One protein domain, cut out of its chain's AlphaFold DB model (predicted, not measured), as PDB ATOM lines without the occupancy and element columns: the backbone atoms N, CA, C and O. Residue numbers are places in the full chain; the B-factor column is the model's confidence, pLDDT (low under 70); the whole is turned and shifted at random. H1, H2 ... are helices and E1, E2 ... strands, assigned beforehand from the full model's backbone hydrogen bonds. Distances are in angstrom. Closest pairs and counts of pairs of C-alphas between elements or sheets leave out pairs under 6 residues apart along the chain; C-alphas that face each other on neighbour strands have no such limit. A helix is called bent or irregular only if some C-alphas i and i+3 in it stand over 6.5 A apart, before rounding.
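This is residues 79 to 172 and 187 to 195 of the 906 residues of an uncharacterized protein of Monilinia fructigena (UniProt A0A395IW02). One antiparallel sheet of four strands, E3 to E6, makes the body, and the small hairpin of E1 and E2 reaches out from it as an arm at one end of the longest axis. The long link from E6 to H2 folds back past the E3 edge, where its residues 159 to 163 run between E3 and E7, a strand that stays apart from the sheet. The printed part has 103 residues, with the named elements in the order E1, E2, H1, E3, E4, E5, E6, H2, E7, and is of the mixed class, helices and strands, though these hold only 45 residues. It is only just loose, close to compact, with a radius of gyration of the C-alphas of 15.4 A and spans of 47 by 33 by 29 A.

E1, residues 81 to 85, begins with C-alpha 81 at (28.417, 50.586, -28.298) and is 11.0 A long. E2 is residues 90 to 93, 10.2 A, and H1 residues 99 to 103, 6.1 A. E3 is residues 110 to 114, 13.7 A; E4 residues 119 to 123, 13.5 A; E5 residues 127 to 132, 16.9 A, with C-alpha 127 at (55.132, 41.800, -28.842); E6 residues 143 to 146, 10.3 A. H2, residues 166 to 170, is 8.2 A long and only just irregular, with C-alphas 167 and 170 6.53 A apart. E7, residues 189 to 194, is 14.0 A long and ends with C-alpha 194 at (56.560, 58.992, -17.705).

E1 and E2 form an antiparallel hairpin at 157 degrees, with N 83 and O 91 2.8 A apart. This pair is apart from E3, E4, E5 and E6. H1 is not on their sheet, but only just, with 4 pairs of C-alphas within 10 A. E3, E4, E5 and E6 form a meander, each strand the antiparallel neighbour of the one before. N 112 and O 121 of E3 and E4 are 2.9 A apart, N 122 and O 129 of E4 and E5 2.9 A, and N 130 and O 143 of E5 and E6 2.8 A. E3 and E6 are the edge strands. H2 is on this sheet but only grazes it, with its residues 166 to 170. E7 pairs with no named strand. Every O i to N i+4 pair is within hydrogen-bond range in H1; in H2 it is 0 of 1, with 1 of 2 O i to N i+3 pairs within range.

The two C-alphas farthest apart, those of Asp 87 and Pro 148, are 48.3 A apart. Residues 173 to 186 are not printed, and C-alphas 172 and 187 are 32.7 A apart across this cut. Of the links printed whole, the one from E6 to H2, 19 residues, is long. The mean pLDDT of the printed part is 76.2; it is under 70 at residue 79 and residues 104 to 107, 148 to 155 and 164 to 172.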
ATOM      1  N   GLY A  79      30.494  55.026 -33.569       68.81
ATOM      2  CA  GLY A  79      30.719  53.576 -33.654       68.81
ATOM      3  C   GLY A  79      30.887  52.860 -32.312       68.81
ATOM      4  O   GLY A  79      30.954  51.633 -32.286       68.81
ATOM      5  N   SER A  80      30.928  53.605 -31.208       74.38
ATOM      6  CA  SER A  80      30.898  53.072 -29.852       74.38
ATOM      7  C   SER A  80      29.543  52.434 -29.521       74.38
ATOM      8  O   SER A  80      28.485  52.859 -29.990       74.38
ATOM      9  N   VAL A  81      29.583  51.376 -28.712       78.75
ATOM     10  CA  VAL A  81      28.417  50.586 -28.298       78.75
ATOM     11  C   VAL A  81      28.183  50.809 -26.808       78.75
ATOM     12  O   VAL A  81      29.043  50.472 -25.998       78.75
ATOM     13  N   VAL A  82      27.039  51.378 -26.430       82.56
ATOM     14  CA  VAL A  82      26.684  51.583 -25.014       82.56
ATOM     15  C   VAL A  82      26.457  50.226 -24.341       82.56
ATOM     16  O   VAL A  82      25.625  49.447 -24.797       82.56
ATOM     17  N   LEU A  83      27.204  49.955 -23.267       78.38
ATOM     18  CA  LEU A  83      27.108  48.733 -22.459       78.38
ATOM     19  C   LEU A  83      26.200  48.908 -21.238       78.38
ATOM     20  O   LEU A  83      25.624  47.933 -20.768       78.38
ATOM     21  N   THR A  84      26.088  50.131 -20.717       83.31
ATOM     22  CA  THR A  84      25.063  50.534 -19.747       83.31
ATOM     23  C   THR A  84      24.960  52.059 -19.683       83.31
ATOM     24  O   THR A  84      25.927  52.766 -19.989       83.31
ATOM     25  N   LYS A  85      23.796  52.572 -19.284       83.31
ATOM     26  CA  LYS A  85      23.542  53.992 -19.025       83.31
ATOM     27  C   LYS A  85      22.523  54.148 -17.893       83.31
ATOM     28  O   LYS A  85      21.539  53.420 -17.857       83.31
ATOM     29  N   ASN A  86      22.736  55.143 -17.037       78.31
ATOM     30  CA  ASN A  86      21.717  55.764 -16.183       78.31
ATOM     31  C   ASN A  86      21.804  57.303 -16.346       78.31
ATOM     32  O   ASN A  86      22.393  57.791 -17.316       78.31
ATOM     33  N   ASP A  87      21.222  58.070 -15.425       71.19
ATOM     34  CA  ASP A  87      21.246  59.540 -15.469       71.19
ATOM     35  C   ASP A  87      22.577  60.170 -15.015       71.19
ATOM     36  O   ASP A  87      22.777  61.371 -15.197       71.19
ATOM     37  N   THR A  88      23.504  59.382 -14.453       73.25
ATOM     38  CA  THR A  88      24.758  59.882 -13.859       73.25
ATOM     39  C   THR A  88      26.013  59.479 -14.632       73.25
ATOM     40  O   THR A  88      26.983  60.238 -14.646       73.25
ATOM     41  N   TYR A  89      26.017  58.327 -15.311       79.56
ATOM     42  CA  TYR A  89      27.126  57.877 -16.154       79.56
ATOM     43  C   TYR A  89      26.671  57.039 -17.363       79.56
ATOM     44  O   TYR A  89      25.524  56.613 -17.509       79.56
ATOM     45  N   THR A  90      27.601  56.797 -18.289       81.00
ATOM     46  CA  THR A  90      27.410  55.911 -19.445       81.00
ATOM     47  C   THR A  90      28.700  55.144 -19.704       81.00
ATOM     48  O   THR A  90      29.757  55.749 -19.855       81.00
ATOM     49  N   VAL A  91      28.617  53.816 -19.785       83.75
ATOM     50  CA  VAL A  91      29.744  52.950 -20.166       83.75
ATOM     51  C   VAL A  91      29.590  52.601 -21.639       83.75
ATOM     52  O   VAL A  91      28.523  52.146 -22.058       83.75
ATOM     53  N   SER A  92      30.643  52.779 -22.438       81.88
ATOM     54  CA  SER A  92      30.621  52.412 -23.856       81.88
ATOM     55  C   SER A  92      31.880  51.664 -24.285       81.88
ATOM     56  O   SER A  92      32.992  51.976 -23.868       81.88
ATOM     57  N   LYS A  93      31.687  50.656 -25.135       79.00
ATOM     58  CA  LYS A  93      32.737  49.891 -25.800       79.00
ATOM     59  C   LYS A  93      33.127  50.610 -27.084       79.00
ATOM     60  O   LYS A  93      32.291  50.773 -27.972       79.00
ATOM     61  N   LEU A  94      34.386  51.019 -27.191       80.62
ATOM     62  CA  LEU A  94      34.924  51.616 -28.413       80.62
ATOM     63  C   LEU A  94      35.114  50.536 -29.497       80.62
ATOM     64  O   LEU A  94      35.355  49.373 -29.157       80.62
ATOM     65  N   PRO A  95      34.987  50.873 -30.794       76.62
ATOM     66  CA  PRO A  95      35.036  49.869 -31.855       76.62
ATOM     67  C   PRO A  95      36.459  49.367 -32.153       76.62
ATOM     68  O   PRO A  95      36.609  48.210 -32.544       76.62
ATOM     69  N   ALA A  96      37.485  50.208 -31.984       78.06
ATOM     70  CA  ALA A  96      38.855  49.935 -32.421       78.06
ATOM     71  C   ALA A  96      39.612  48.956 -31.505       78.06
ATOM     72  O   ALA A  96      40.151  49.337 -30.464       78.06
ATOM     73  N   LEU A  97      39.720  47.702 -31.954       80.50
ATOM     74  CA  LEU A  97      40.540  46.661 -31.333       80.50
ATOM     75  C   LEU A  97      41.368  45.938 -32.415       80.50
ATOM     76  O   LEU A  97      40.766  45.438 -33.366       80.50
ATOM     77  N   PRO A  98      42.707  45.856 -32.306       83.19
ATOM     78  CA  PRO A  98      43.550  45.146 -33.270       83.19
ATOM     79  C   PRO A  98      43.135  43.685 -33.454       83.19
ATOM     80  O   PRO A  98      42.856  42.978 -32.482       83.19
ATOM     81  N   ASP A  99      43.139  43.199 -34.695       80.19
ATOM     82  CA  ASP A  99      42.675  41.839 -34.999       80.19
ATOM     83  C   ASP A  99      43.620  40.747 -34.473       80.19
ATOM     84  O   ASP A  99      43.176  39.634 -34.208       80.19
ATOM     85  N   GLN A 100      44.891  41.079 -34.227       80.12
ATOM     86  CA  GLN A 100      45.855  40.223 -33.529       80.12
ATOM     87  C   GLN A 100      45.416  39.980 -32.075       80.12
ATOM     88  O   GLN A 100      45.285  38.839 -31.641       80.12
ATOM     89  N   ILE A 101      45.082  41.054 -31.350       75.75
ATOM     90  CA  ILE A 101      44.559  40.988 -29.974       75.75
ATOM     91  C   ILE A 101      43.196  40.274 -29.956       75.75
ATOM     92  O   ILE A 101      42.909  39.500 -29.047       75.75
ATOM     93  N   ARG A 102      42.373  40.476 -30.996       73.69
ATOM     94  CA  ARG A 102      41.088  39.784 -31.192       73.69
ATOM     95  C   ARG A 102      41.237  38.279 -31.476       73.69
ATOM     96  O   ARG A 102      40.283  37.540 -31.249       73.69
ATOM     97  N   ALA A 103      42.387  37.826 -31.975       71.19
ATOM     98  CA  ALA A 103      42.687  36.410 -32.188       71.19
ATOM     99  C   ALA A 103      43.258  35.738 -30.925       71.19
ATOM    100  O   ALA A 103      42.909  34.599 -30.627       71.19
ATOM    101  N   GLU A 104      44.083  36.451 -30.153       67.00
ATOM    102  CA  GLU A 104      44.791  35.936 -28.968       67.00
ATOM    103  C   GLU A 104      44.158  36.394 -27.633       67.00
ATOM    104  O   GLU A 104      44.852  36.738 -26.676       67.00
ATOM    105  N   ILE A 105      42.821  36.375 -27.548       61.47
ATOM    106  CA  ILE A 105      42.041  36.843 -26.378       61.47
ATOM    107  C   ILE A 105      42.418  36.114 -25.069       61.47
ATOM    108  O   ILE A 105      42.267  36.670 -23.987       61.47
ATOM    109  N   THR A 106      42.918  34.877 -25.147       60.28
ATOM    110  CA  THR A 106      43.337  34.079 -23.978       60.28
ATOM    111  C   THR A 106      44.796  34.288 -23.559       60.28
ATOM    112  O   THR A 106      45.234  33.678 -22.584       60.28
ATOM    113  N   ALA A 107      45.580  35.095 -24.280       67.12
ATOM    114  CA  ALA A 107      46.940  35.432 -23.867       67.12
ATOM    115  C   ALA A 107      46.910  36.464 -22.728       67.12
ATOM    116  O   ALA A 107      46.115  37.401 -22.763       67.12
ATOM    117  N   ARG A 108      47.809  36.348 -21.738       73.06
ATOM    118  CA  ARG A 108      48.005  37.429 -20.755       73.06
ATOM    119  C   ARG A 108      48.643  38.625 -21.468       73.06
ATOM    120  O   ARG A 108      49.650  38.460 -22.158       73.06
ATOM    121  N   GLN A 109      48.065  39.811 -21.300       79.19
ATOM    122  CA  GLN A 109      48.553  41.061 -21.894       79.19
ATOM    123  C   GLN A 109      48.473  42.174 -20.847       79.19
ATOM    124  O   GLN A 109      47.497  42.208 -20.107       79.19
ATOM    125  N   HIS A 110      49.449  43.081 -20.781       81.00
ATOM    126  CA  HIS A 110      49.394  44.276 -19.926       81.00
ATOM    127  C   HIS A 110      49.052  45.505 -20.774       81.00
ATOM    128  O   HIS A 110      49.644  45.704 -21.837       81.00
ATOM    129  N   GLY A 111      48.087  46.311 -20.329       81.62
ATOM    130  CA  GLY A 111      47.536  47.430 -21.089       81.62
ATOM    131  C   GLY A 111      47.883  48.808 -20.519       81.62
ATOM    132  O   GLY A 111      47.962  49.002 -19.307       81.62
ATOM    133  N   ALA A 112      47.998  49.802 -21.397       81.25
ATOM    134  CA  ALA A 112      48.083  51.211 -21.020       81.25
ATOM    135  C   ALA A 112      47.364  52.111 -22.036       81.25
ATOM    136  O   ALA A 112      47.336  51.811 -23.231       81.25
ATOM    137  N   ILE A 113      46.794  53.219 -21.558       81.94
ATOM    138  CA  ILE A 113      46.093  54.221 -22.373       81.94
ATOM    139  C   ILE A 113      46.819  55.562 -22.233       81.94
ATOM    140  O   ILE A 113      46.975  56.062 -21.119       81.94
ATOM    141  N   TYR A 114      47.230  56.141 -23.360       78.81
ATOM    142  CA  TYR A 114      47.922  57.425 -23.464       78.81
ATOM    143  C   TYR A 114      46.964  58.448 -24.088       78.81
ATOM    144  O   TYR A 114      46.781  58.525 -25.306       78.81
ATOM    145  N   SER A 115      46.269  59.172 -23.214       72.62
ATOM    146  CA  SER A 115      45.200  60.127 -23.536       72.62
ATOM    147  C   SER A 115      45.701  61.434 -24.151       72.62
ATOM    148  O   SER A 115      45.024  62.017 -24.998       72.62
ATOM    149  N   ASP A 116      46.910  61.849 -23.773       71.19
ATOM    150  CA  ASP A 116      47.697  62.945 -24.355       71.19
ATOM    151  C   ASP A 116      47.818  62.849 -25.890       71.19
ATOM    152  O   ASP A 116      47.808  63.849 -26.612       71.19
ATOM    153  N   SER A 117      47.918  61.615 -26.380       73.44
ATOM    154  CA  SER A 117      48.267  61.257 -27.749       73.44
ATOM    155  C   SER A 117      47.136  60.527 -28.481       73.44
ATOM    156  O   SER A 117      47.103  60.546 -29.714       73.44
ATOM    157  N   GLY A 118      46.193  59.925 -27.749       76.62
ATOM    158  CA  GLY A 118      45.046  59.180 -28.278       76.62
ATOM    159  C   GLY A 118      45.354  57.725 -28.656       76.62
ATOM    160  O   GLY A 118      44.650  57.154 -29.496       76.62
ATOM    161  N   TYR A 119      46.402  57.126 -28.075       82.94
ATOM    162  CA  TYR A 119      46.857  55.762 -28.380       82.94
ATOM    163  C   TYR A 119      46.784  54.823 -27.175       82.94
ATOM    164  O   TYR A 119      46.959  55.217 -26.026       82.94
ATOM    165  N   ALA A 120      46.537  53.549 -27.461       83.94
ATOM    166  CA  ALA A 120      46.584  52.449 -26.514       83.94
ATOM    167  C   ALA A 120      47.798  51.569 -26.815       83.94
ATOM    168  O   ALA A 120      48.234  51.468 -27.964       83.94
ATOM    169  N   LEU A 121      48.318  50.934 -25.770       85.56
ATOM    170  CA  LEU A 121      49.397  49.957 -25.805       85.56
ATOM    171  C   LEU A 121      48.905  48.654 -25.171       85.56
ATOM    172  O   LEU A 121      48.317  48.680 -24.091       85.56
ATOM    173  N   ALA A 122      49.211  47.527 -25.808       85.25
ATOM    174  CA  ALA A 122      49.130  46.198 -25.209       85.25
ATOM    175  C   ALA A 122      50.488  45.495 -25.324       85.25
ATOM    176  O   ALA A 122      51.129  45.529 -26.377       85.25
ATOM    177  N   LEU A 123      50.922  44.867 -24.234       85.38
ATOM    178  CA  LEU A 123      52.210  44.190 -24.096       85.38
ATOM    179  C   LEU A 123      51.992  42.707 -23.808       85.38
ATOM    180  O   LEU A 123      51.351  42.359 -22.818       85.38
ATOM    181  N   THR A 124      52.563  41.839 -24.637       85.12
ATOM    182  CA  THR A 124      52.644  40.391 -24.400       85.12
ATOM    183  C   THR A 124      54.085  39.984 -24.081       85.12
ATOM    184  O   THR A 124      55.002  40.803 -24.109       85.12
ATOM    185  N   HIS A 125      54.322  38.695 -23.834       83.38
ATOM    186  CA  HIS A 125      55.666  38.119 -23.676       83.38
ATOM    187  C   HIS A 125      56.559  38.198 -24.936       83.38
ATOM    188  O   HIS A 125      57.744  37.868 -24.865       83.38
ATOM    189  N   SER A 126      56.010  38.596 -26.091       83.50
ATOM    190  CA  SER A 126      56.714  38.598 -27.382       83.50
ATOM    191  C   SER A 126      56.544  39.877 -28.207       83.50
ATOM    192  O   SER A 126      57.424  40.180 -29.014       83.50
ATOM    193  N   HIS A 127      55.462  40.638 -28.016       86.94
ATOM    194  CA  HIS A 127      55.132  41.800 -28.842       86.94
ATOM    195  C   HIS A 127      54.550  42.967 -28.038       86.94
ATOM    196  O   HIS A 127      53.834  42.778 -27.056       86.94
ATOM    197  N   ALA A 128      54.806  44.182 -28.523       86.69
ATOM    198  CA  ALA A 128      54.084  45.393 -28.159       86.69
ATOM    199  C   ALA A 128      53.198  45.838 -29.333       86.69
ATOM    200  O   ALA A 128      53.690  45.999 -30.453       86.69
ATOM    201  N   PHE A 129      51.912  46.064 -29.071       85.62
ATOM    202  CA  PHE A 129      50.927  46.555 -30.036       85.62
ATOM    203  C   PHE A 129      50.492  47.970 -29.650       85.62
ATOM    204  O   PHE A 129      50.017  48.170 -28.536       85.62
ATOM    205  N   VAL A 130      50.618  48.937 -30.561       87.44
ATOM    206  CA  VAL A 130      50.203  50.336 -30.354       87.44
ATOM    207  C   VAL A 130      49.210  50.756 -31.434       87.44
ATOM    208  O   VAL A 130      49.524  50.684 -32.622       87.44
ATOM    209  N   TRP A 131      48.025  51.221 -31.039       86.88
ATOM    210  CA  TRP A 131      46.957  51.634 -31.960       86.88
ATOM    211  C   TRP A 131      46.165  52.831 -31.412       86.88
ATOM    212  O   TRP A 131      46.096  53.012 -30.195       86.88
ATOM    213  N   PRO A 132      45.540  53.659 -32.264       84.88
ATOM    214  CA  PRO A 132      44.634  54.706 -31.805       84.88
ATOM    215  C   PRO A 132      43.297  54.089 -31.349       84.88
ATOM    216  O   PRO A 132      42.570  53.512 -32.160       84.88
ATOM    217  N   TYR A 133      42.948  54.199 -30.063       81.38
ATOM    218  CA  TYR A 133      41.771  53.512 -29.487       81.38
ATOM    219  C   TYR A 133      40.430  54.188 -29.802       81.38
ATOM    220  O   TYR A 133      39.381  53.546 -29.774       81.38
ATOM    221  N   ALA A 134      40.444  55.489 -30.092       76.75
ATOM    222  CA  ALA A 134      39.237  56.305 -30.213       76.75
ATOM    223  C   ALA A 134      38.708  56.462 -31.651       76.75
ATOM    224  O   ALA A 134      37.775  57.241 -31.865       76.75
ATOM    225  N   ILE A 135      39.285  55.767 -32.644       78.94
ATOM    226  CA  ILE A 135      38.816  55.853 -34.036       78.94
ATOM    227  C   ILE A 135      37.603  54.954 -34.291       78.94
ATOM    228  O   ILE A 135      37.535  53.817 -33.835       78.94
ATOM    229  N   ASN A 136      36.665  55.443 -35.101       81.06
ATOM    230  CA  ASN A 136      35.482  54.706 -35.549       81.06
ATOM    231  C   ASN A 136      35.825  53.718 -36.690       81.06
ATOM    232  O   ASN A 136      35.326  53.834 -37.809       81.06
ATOM    233  N   ILE A 137      36.753  52.791 -36.428       79.88
ATOM    234  CA  ILE A 137      37.160  51.707 -37.335       79.88
ATOM    235  C   ILE A 137      37.375  50.438 -36.491       79.88
ATOM    236  O   ILE A 137      38.238  50.463 -35.617       79.88
ATOM    237  N   PRO A 138      36.642  49.327 -36.726       79.00
ATOM    238  CA  PRO A 138      36.742  48.123 -35.892       79.00
ATOM    239  C   PRO A 138      38.133  47.480 -35.826       79.00
ATOM    240  O   PRO A 138      38.503  46.938 -34.785       79.00
ATOM    241  N   SER A 139      38.881  47.557 -36.930       84.25
ATOM    242  CA  SER A 139      40.239  47.030 -37.100       84.25
ATOM    243  C   SER A 139      41.203  48.206 -37.336       84.25
ATOM    244  O   SER A 139      41.311  48.678 -38.471       84.25
ATOM    245  N   PRO A 140      41.838  48.754 -36.286       83.75
ATOM    246  CA  PRO A 140      42.687  49.939 -36.382       83.75
ATOM    247  C   PRO A 140      44.068  49.632 -36.981       83.75
ATOM    248  O   PRO A 140      44.603  48.531 -36.832       83.75
ATOM    249  N   GLU A 141      44.693  50.638 -37.602       85.94
ATOM    250  CA  GLU A 141      46.117  50.571 -37.953       85.94
ATOM    251  C   GLU A 141      46.939  50.403 -36.664       85.94
ATOM    252  O   GLU A 141      46.819  51.200 -35.732       85.94
ATOM    253  N   THR A 142      47.728  49.329 -36.601       85.81
ATOM    254  CA  THR A 142      48.385  48.866 -35.372       85.81
ATOM    255  C   THR A 142      49.884  48.721 -35.600       85.81
ATOM    256  O   THR A 142      50.335  47.841 -36.337       85.81
ATOM    257  N   PHE A 143      50.675  49.561 -34.937       87.38
ATOM    258  CA  PHE A 143      52.127  49.432 -34.900       87.38
ATOM    259  C   PHE A 143      52.489  48.233 -34.021       87.38
ATOM    260  O   PHE A 143      52.073  48.158 -32.869       87.38
ATOM    261  N   THR A 144      53.240  47.284 -34.577       87.19
ATOM    262  CA  THR A 144      53.645  46.055 -33.881       87.19
ATOM    263  C   THR A 144      55.162  46.015 -33.768       87.19
ATOM    264  O   THR A 144      55.859  46.107 -34.781       87.19
ATOM    265  N   PHE A 145      55.672  45.855 -32.550       85.56
ATOM    266  CA  PHE A 145      57.100  45.759 -32.251       85.56
ATOM    267  C   PHE A 145      57.384  44.403 -31.602       85.56
ATOM    268  O   PHE A 145      56.729  44.048 -30.625       85.56
ATOM    269  N   ALA A 146      58.350  43.647 -32.122       84.31
ATOM    270  CA  ALA A 146      58.814  42.420 -31.473       84.31
ATOM    271  C   ALA A 146      59.741  42.763 -30.296       84.31
ATOM    272  O   ALA A 146      60.606  43.633 -30.417       84.31
ATOM    273  N   LEU A 147      59.572  42.080 -29.165       81.94
ATOM    274  CA  LEU A 147      60.398  42.272 -27.975       81.94
ATOM    275  C   LEU A 147      61.675  41.410 -28.062       81.94
ATOM    276  O   LEU A 147      61.595  40.243 -28.448       81.94
ATOM    277  N   PRO A 148      62.861  41.938 -27.695       68.44
ATOM    278  CA  PRO A 148      64.143  41.257 -27.925       68.44
ATOM    279  C   PRO A 148      64.373  40.032 -27.027       68.44
ATOM    280  O   PRO A 148      65.212  39.188 -27.342       68.44
ATOM    281  N   HIS A 149      63.631  39.911 -25.925       66.50
ATOM    282  CA  HIS A 149      63.686  38.768 -25.018       66.50
ATOM    283  C   HIS A 149      62.315  38.098 -24.934       66.50
ATOM    284  O   HIS A 149      61.450  38.518 -24.168       66.50
ATOM    285  N   ILE A 150      62.133  37.037 -25.723       60.81
ATOM    286  CA  ILE A 150      60.944  36.183 -25.656       60.81
ATOM    287  C   ILE A 150      61.030  35.351 -24.372       60.81
ATOM    288  O   ILE A 150      61.823  34.409 -24.280       60.81
ATOM    289  N   THR A 151      60.207  35.709 -23.390       58.12
ATOM    290  CA  THR A 151      60.029  34.955 -22.142       58.12
ATOM    291  C   THR A 151      59.263  33.668 -22.450       58.12
ATOM    292  O   THR A 151      58.219  33.689 -23.103       58.12
ATOM    293  N   LYS A 152      59.836  32.512 -22.087       52.84
ATOM    294  CA  LYS A 152      59.362  31.192 -22.558       52.84
ATOM    295  C   LYS A 152      58.302  30.563 -21.656       52.84
ATOM    296  O   LYS A 152      57.702  29.563 -22.045       52.84
ATOM    297  N   HIS A 153      58.080  31.121 -20.469       56.22
ATOM    298  CA  HIS A 153      57.181  30.561 -19.470       56.22
ATOM    299  C   HIS A 153      56.103  31.587 -19.107       56.22
ATOM    300  O   HIS A 153      56.406  32.642 -18.562       56.22
ATOM    301  N   GLY A 154      54.825  31.264 -19.346       57.00
ATOM    302  CA  GLY A 154      53.684  32.156 -19.052       57.00
ATOM    303  C   GLY A 154      53.428  32.442 -17.560       57.00
ATOM    304  O   GLY A 154      52.435  33.079 -17.215       57.00
ATOM    305  N   SER A 155      54.303  31.947 -16.680       61.31
ATOM    306  CA  SER A 155      54.383  32.265 -15.252       61.31
ATOM    307  C   SER A 155      55.337  33.425 -14.936       61.31
ATOM    308  O   SER A 155      55.341  33.910 -13.809       61.31
ATOM    309  N   GLU A 156      56.175  33.849 -15.888       70.31
ATOM    310  CA  GLU A 156      57.042  35.024 -15.740       70.31
ATOM    311  C   GLU A 156      56.191  36.316 -15.747       70.31
ATOM    312  O   GLU A 156      55.082  36.323 -16.294       70.31
ATOM    313  N   PRO A 157      56.646  37.420 -15.123       75.50
ATOM    314  CA  PRO A 157      55.912  38.683 -15.163       75.50
ATOM    315  C   PRO A 157      55.859  39.250 -16.589       75.50
ATOM    316  O   PRO A 157      56.818  39.144 -17.356       75.50
ATOM    317  N   LEU A 158      54.740  39.892 -16.932       78.31
ATOM    318  CA  LEU A 158      54.610  40.629 -18.188       78.31
ATOM    319  C   LEU A 158      55.554  41.846 -18.206       78.31
ATOM    320  O   LEU A 158      55.773  42.466 -17.160       78.31
ATOM    321  N   PRO A 159      56.098  42.223 -19.376       85.12
ATOM    322  CA  PRO A 159      56.940  43.404 -19.488       85.12
ATOM    323  C   PRO A 159      56.126  44.680 -19.242       85.12
ATOM    324  O   PRO A 159      55.006  44.826 -19.729       85.12
ATOM    325  N   LEU A 160      56.723  45.628 -18.517       84.50
ATOM    326  CA  LEU A 160      56.212  46.993 -18.386       84.50
ATOM    327  C   LEU A 160      56.680  47.843 -19.572       84.50
ATOM    328  O   LEU A 160      57.787  47.663 -20.079       84.50
ATOM    329  N   GLY A 161      55.864  48.812 -19.979       82.31
ATOM    330  CA  GLY A 161      56.190  49.737 -21.061       82.31
ATOM    331  C   GLY A 161      55.524  51.090 -20.863       82.31
ATOM    332  O   GLY A 161      54.514  51.212 -20.174       82.31
ATOM    333  N   SER A 162      56.128  52.121 -21.447       80.75
ATOM    334  CA  SER A 162      55.607  53.483 -21.423       80.75
ATOM    335  C   SER A 162      55.940  54.193 -22.727       80.75
ATOM    336  O   SER A 162      57.018  53.986 -23.288       80.75
ATOM    337  N   ALA A 163      55.008  55.001 -23.225       73.56
ATOM    338  CA  ALA A 163      55.176  55.771 -24.446       73.56
ATOM    339  C   ALA A 163      55.471  57.241 -24.113       73.56
ATOM    340  O   ALA A 163      54.844  57.829 -23.232       73.56
ATOM    341  N   ALA A 164      56.411  57.839 -24.846       64.81
ATOM    342  CA  ALA A 164      56.706  59.266 -24.793       64.81
ATOM    343  C   ALA A 164      56.888  59.798 -26.222       64.81
ATOM    344  O   ALA A 164      57.656  59.234 -27.000       64.81
ATOM    345  N   THR A 165      56.171  60.873 -26.564       59.91
ATOM    346  CA  THR A 165      56.259  61.593 -27.853       59.91
ATOM    347  C   THR A 165      56.086  60.698 -29.098       59.91
ATOM    348  O   THR A 165      57.026  60.431 -29.850       59.91
ATOM    349  N   LEU A 166      54.847  60.265 -29.361       53.44
ATOM    350  CA  LEU A 166      54.522  59.282 -30.408       53.44
ATOM    351  C   LEU A 166      54.789  59.723 -31.863       53.44
ATOM    352  O   LEU A 166      54.761  58.872 -32.754       53.44
ATOM    353  N   ASP A 167      55.109  60.990 -32.148       48.19
ATOM    354  CA  ASP A 167      55.514  61.412 -33.503       48.19
ATOM    355  C   ASP A 167      56.745  60.646 -34.031       48.19
ATOM    356  O   ASP A 167      56.900  60.480 -35.244       48.19
ATOM    357  N   LEU A 168      57.573  60.100 -33.131       50.09
ATOM    358  CA  LEU A 168      58.728  59.265 -33.472       50.09
ATOM    359  C   LEU A 168      58.361  57.851 -33.968       50.09
ATOM    360  O   LEU A 168      59.163  57.258 -34.685       50.09
ATOM    361  N   ILE A 169      57.166  57.317 -33.671       53.38
ATOM    362  CA  ILE A 169      56.766  55.933 -34.030       53.38
ATOM    363  C   ILE A 169      56.761  55.685 -35.551       53.38
ATOM    364  O   ILE A 169      56.944  54.558 -36.008       53.38
ATOM    365  N   LYS A 170      56.600  56.737 -36.360       50.88
ATOM    366  CA  LYS A 170      56.609  56.643 -37.832       50.88
ATOM    367  C   LYS A 170      58.004  56.412 -38.418       50.88
ATOM    368  O   LYS A 170      58.117  56.053 -39.589       50.88
ATOM    369  N   LEU A 171      59.061  56.609 -37.630       50.25
ATOM    370  CA  LEU A 171      60.426  56.281 -38.014       50.25
ATOM    371  C   LEU A 171      60.719  54.839 -37.591       50.25
ATOM    372  O   LEU A 171      60.839  54.549 -36.404       50.25
ATOM    373  N   LYS A 172      60.888  53.936 -38.568       47.91
ATOM    374  CA  LYS A 172      61.467  52.603 -38.331       47.91
ATOM    375  C   LYS A 172      62.936  52.760 -37.920       47.91
ATOM    376  O   LYS A 172      63.821  52.749 -38.773       47.91
ATOM    377  N   GLU A 187      65.052  41.681  -7.004       85.44
ATOM    378  CA  GLU A 187      64.374  42.959  -7.232       85.44
ATOM    379  C   GLU A 187      63.789  43.017  -8.651       85.44
ATOM    380  O   GLU A 187      64.373  42.521  -9.614       85.44
ATOM    381  N   THR A 188      62.631  43.654  -8.785       86.81
ATOM    382  CA  THR A 188      61.889  43.816 -10.039       86.81
ATOM    383  C   THR A 188      61.369  45.245 -10.149       86.81
ATOM    384  O   THR A 188      61.107  45.891  -9.135       86.81
ATOM    385  N   VAL A 189      61.207  45.758 -11.371       87.50
ATOM    386  CA  VAL A 189      60.490  47.025 -11.595       87.50
ATOM    387  C   VAL A 189      58.992  46.761 -11.421       87.50
ATOM    388  O   VAL A 189      58.453  45.859 -12.058       87.50
ATOM    389  N   VAL A 190      58.326  47.544 -10.571       84.31
ATOM    390  CA  VAL A 190      56.884  47.437 -10.268       84.31
ATOM    391  C   VAL A 190      56.058  48.595 -10.832       84.31
ATOM    392  O   VAL A 190      54.838  48.488 -10.924       84.31
ATOM    393  N   GLN A 191      56.705  49.695 -11.225       85.06
ATOM    394  CA  GLN A 191      56.073  50.802 -11.943       85.06
ATOM    395  C   GLN A 191      57.095  51.496 -12.854       85.06
ATOM    396  O   GLN A 191      58.234  51.732 -12.452       85.06
ATOM    397  N   LEU A 192      56.657  51.864 -14.060       87.25
ATOM    398  CA  LEU A 192      57.350  52.774 -14.972       87.25
ATOM    399  C   LEU A 192      56.446  53.995 -15.194       87.25
ATOM    400  O   LEU A 192      55.350  53.867 -15.737       87.25
ATOM    401  N   LEU A 193      56.895  55.166 -14.753       84.19
ATOM    402  CA  LEU A 193      56.194  56.443 -14.877       84.19
ATOM    403  C   LEU A 193      56.880  57.304 -15.945       84.19
ATOM    404  O   LEU A 193      58.103  57.434 -15.938       84.19
ATOM    405  N   ASN A 194      56.098  57.900 -16.847       79.31
ATOM    406  CA  ASN A 194      56.560  58.992 -17.705       79.31
ATOM    407  C   ASN A 194      56.497  60.303 -16.899       79.31
ATOM    408  O   ASN A 194      55.475  60.590 -16.280       79.31
ATOM    409  N   ALA A 195      57.599  61.048 -16.882       72.75
ATOM    410  CA  ALA A 195      57.776  62.339 -16.219       72.75
ATOM    411  C   ALA A 195      58.103  63.456 -17.238       72.75
ATOM    412  O   ALA A 195      58.734  64.457 -16.904       72.75
TER     413      ALA A 195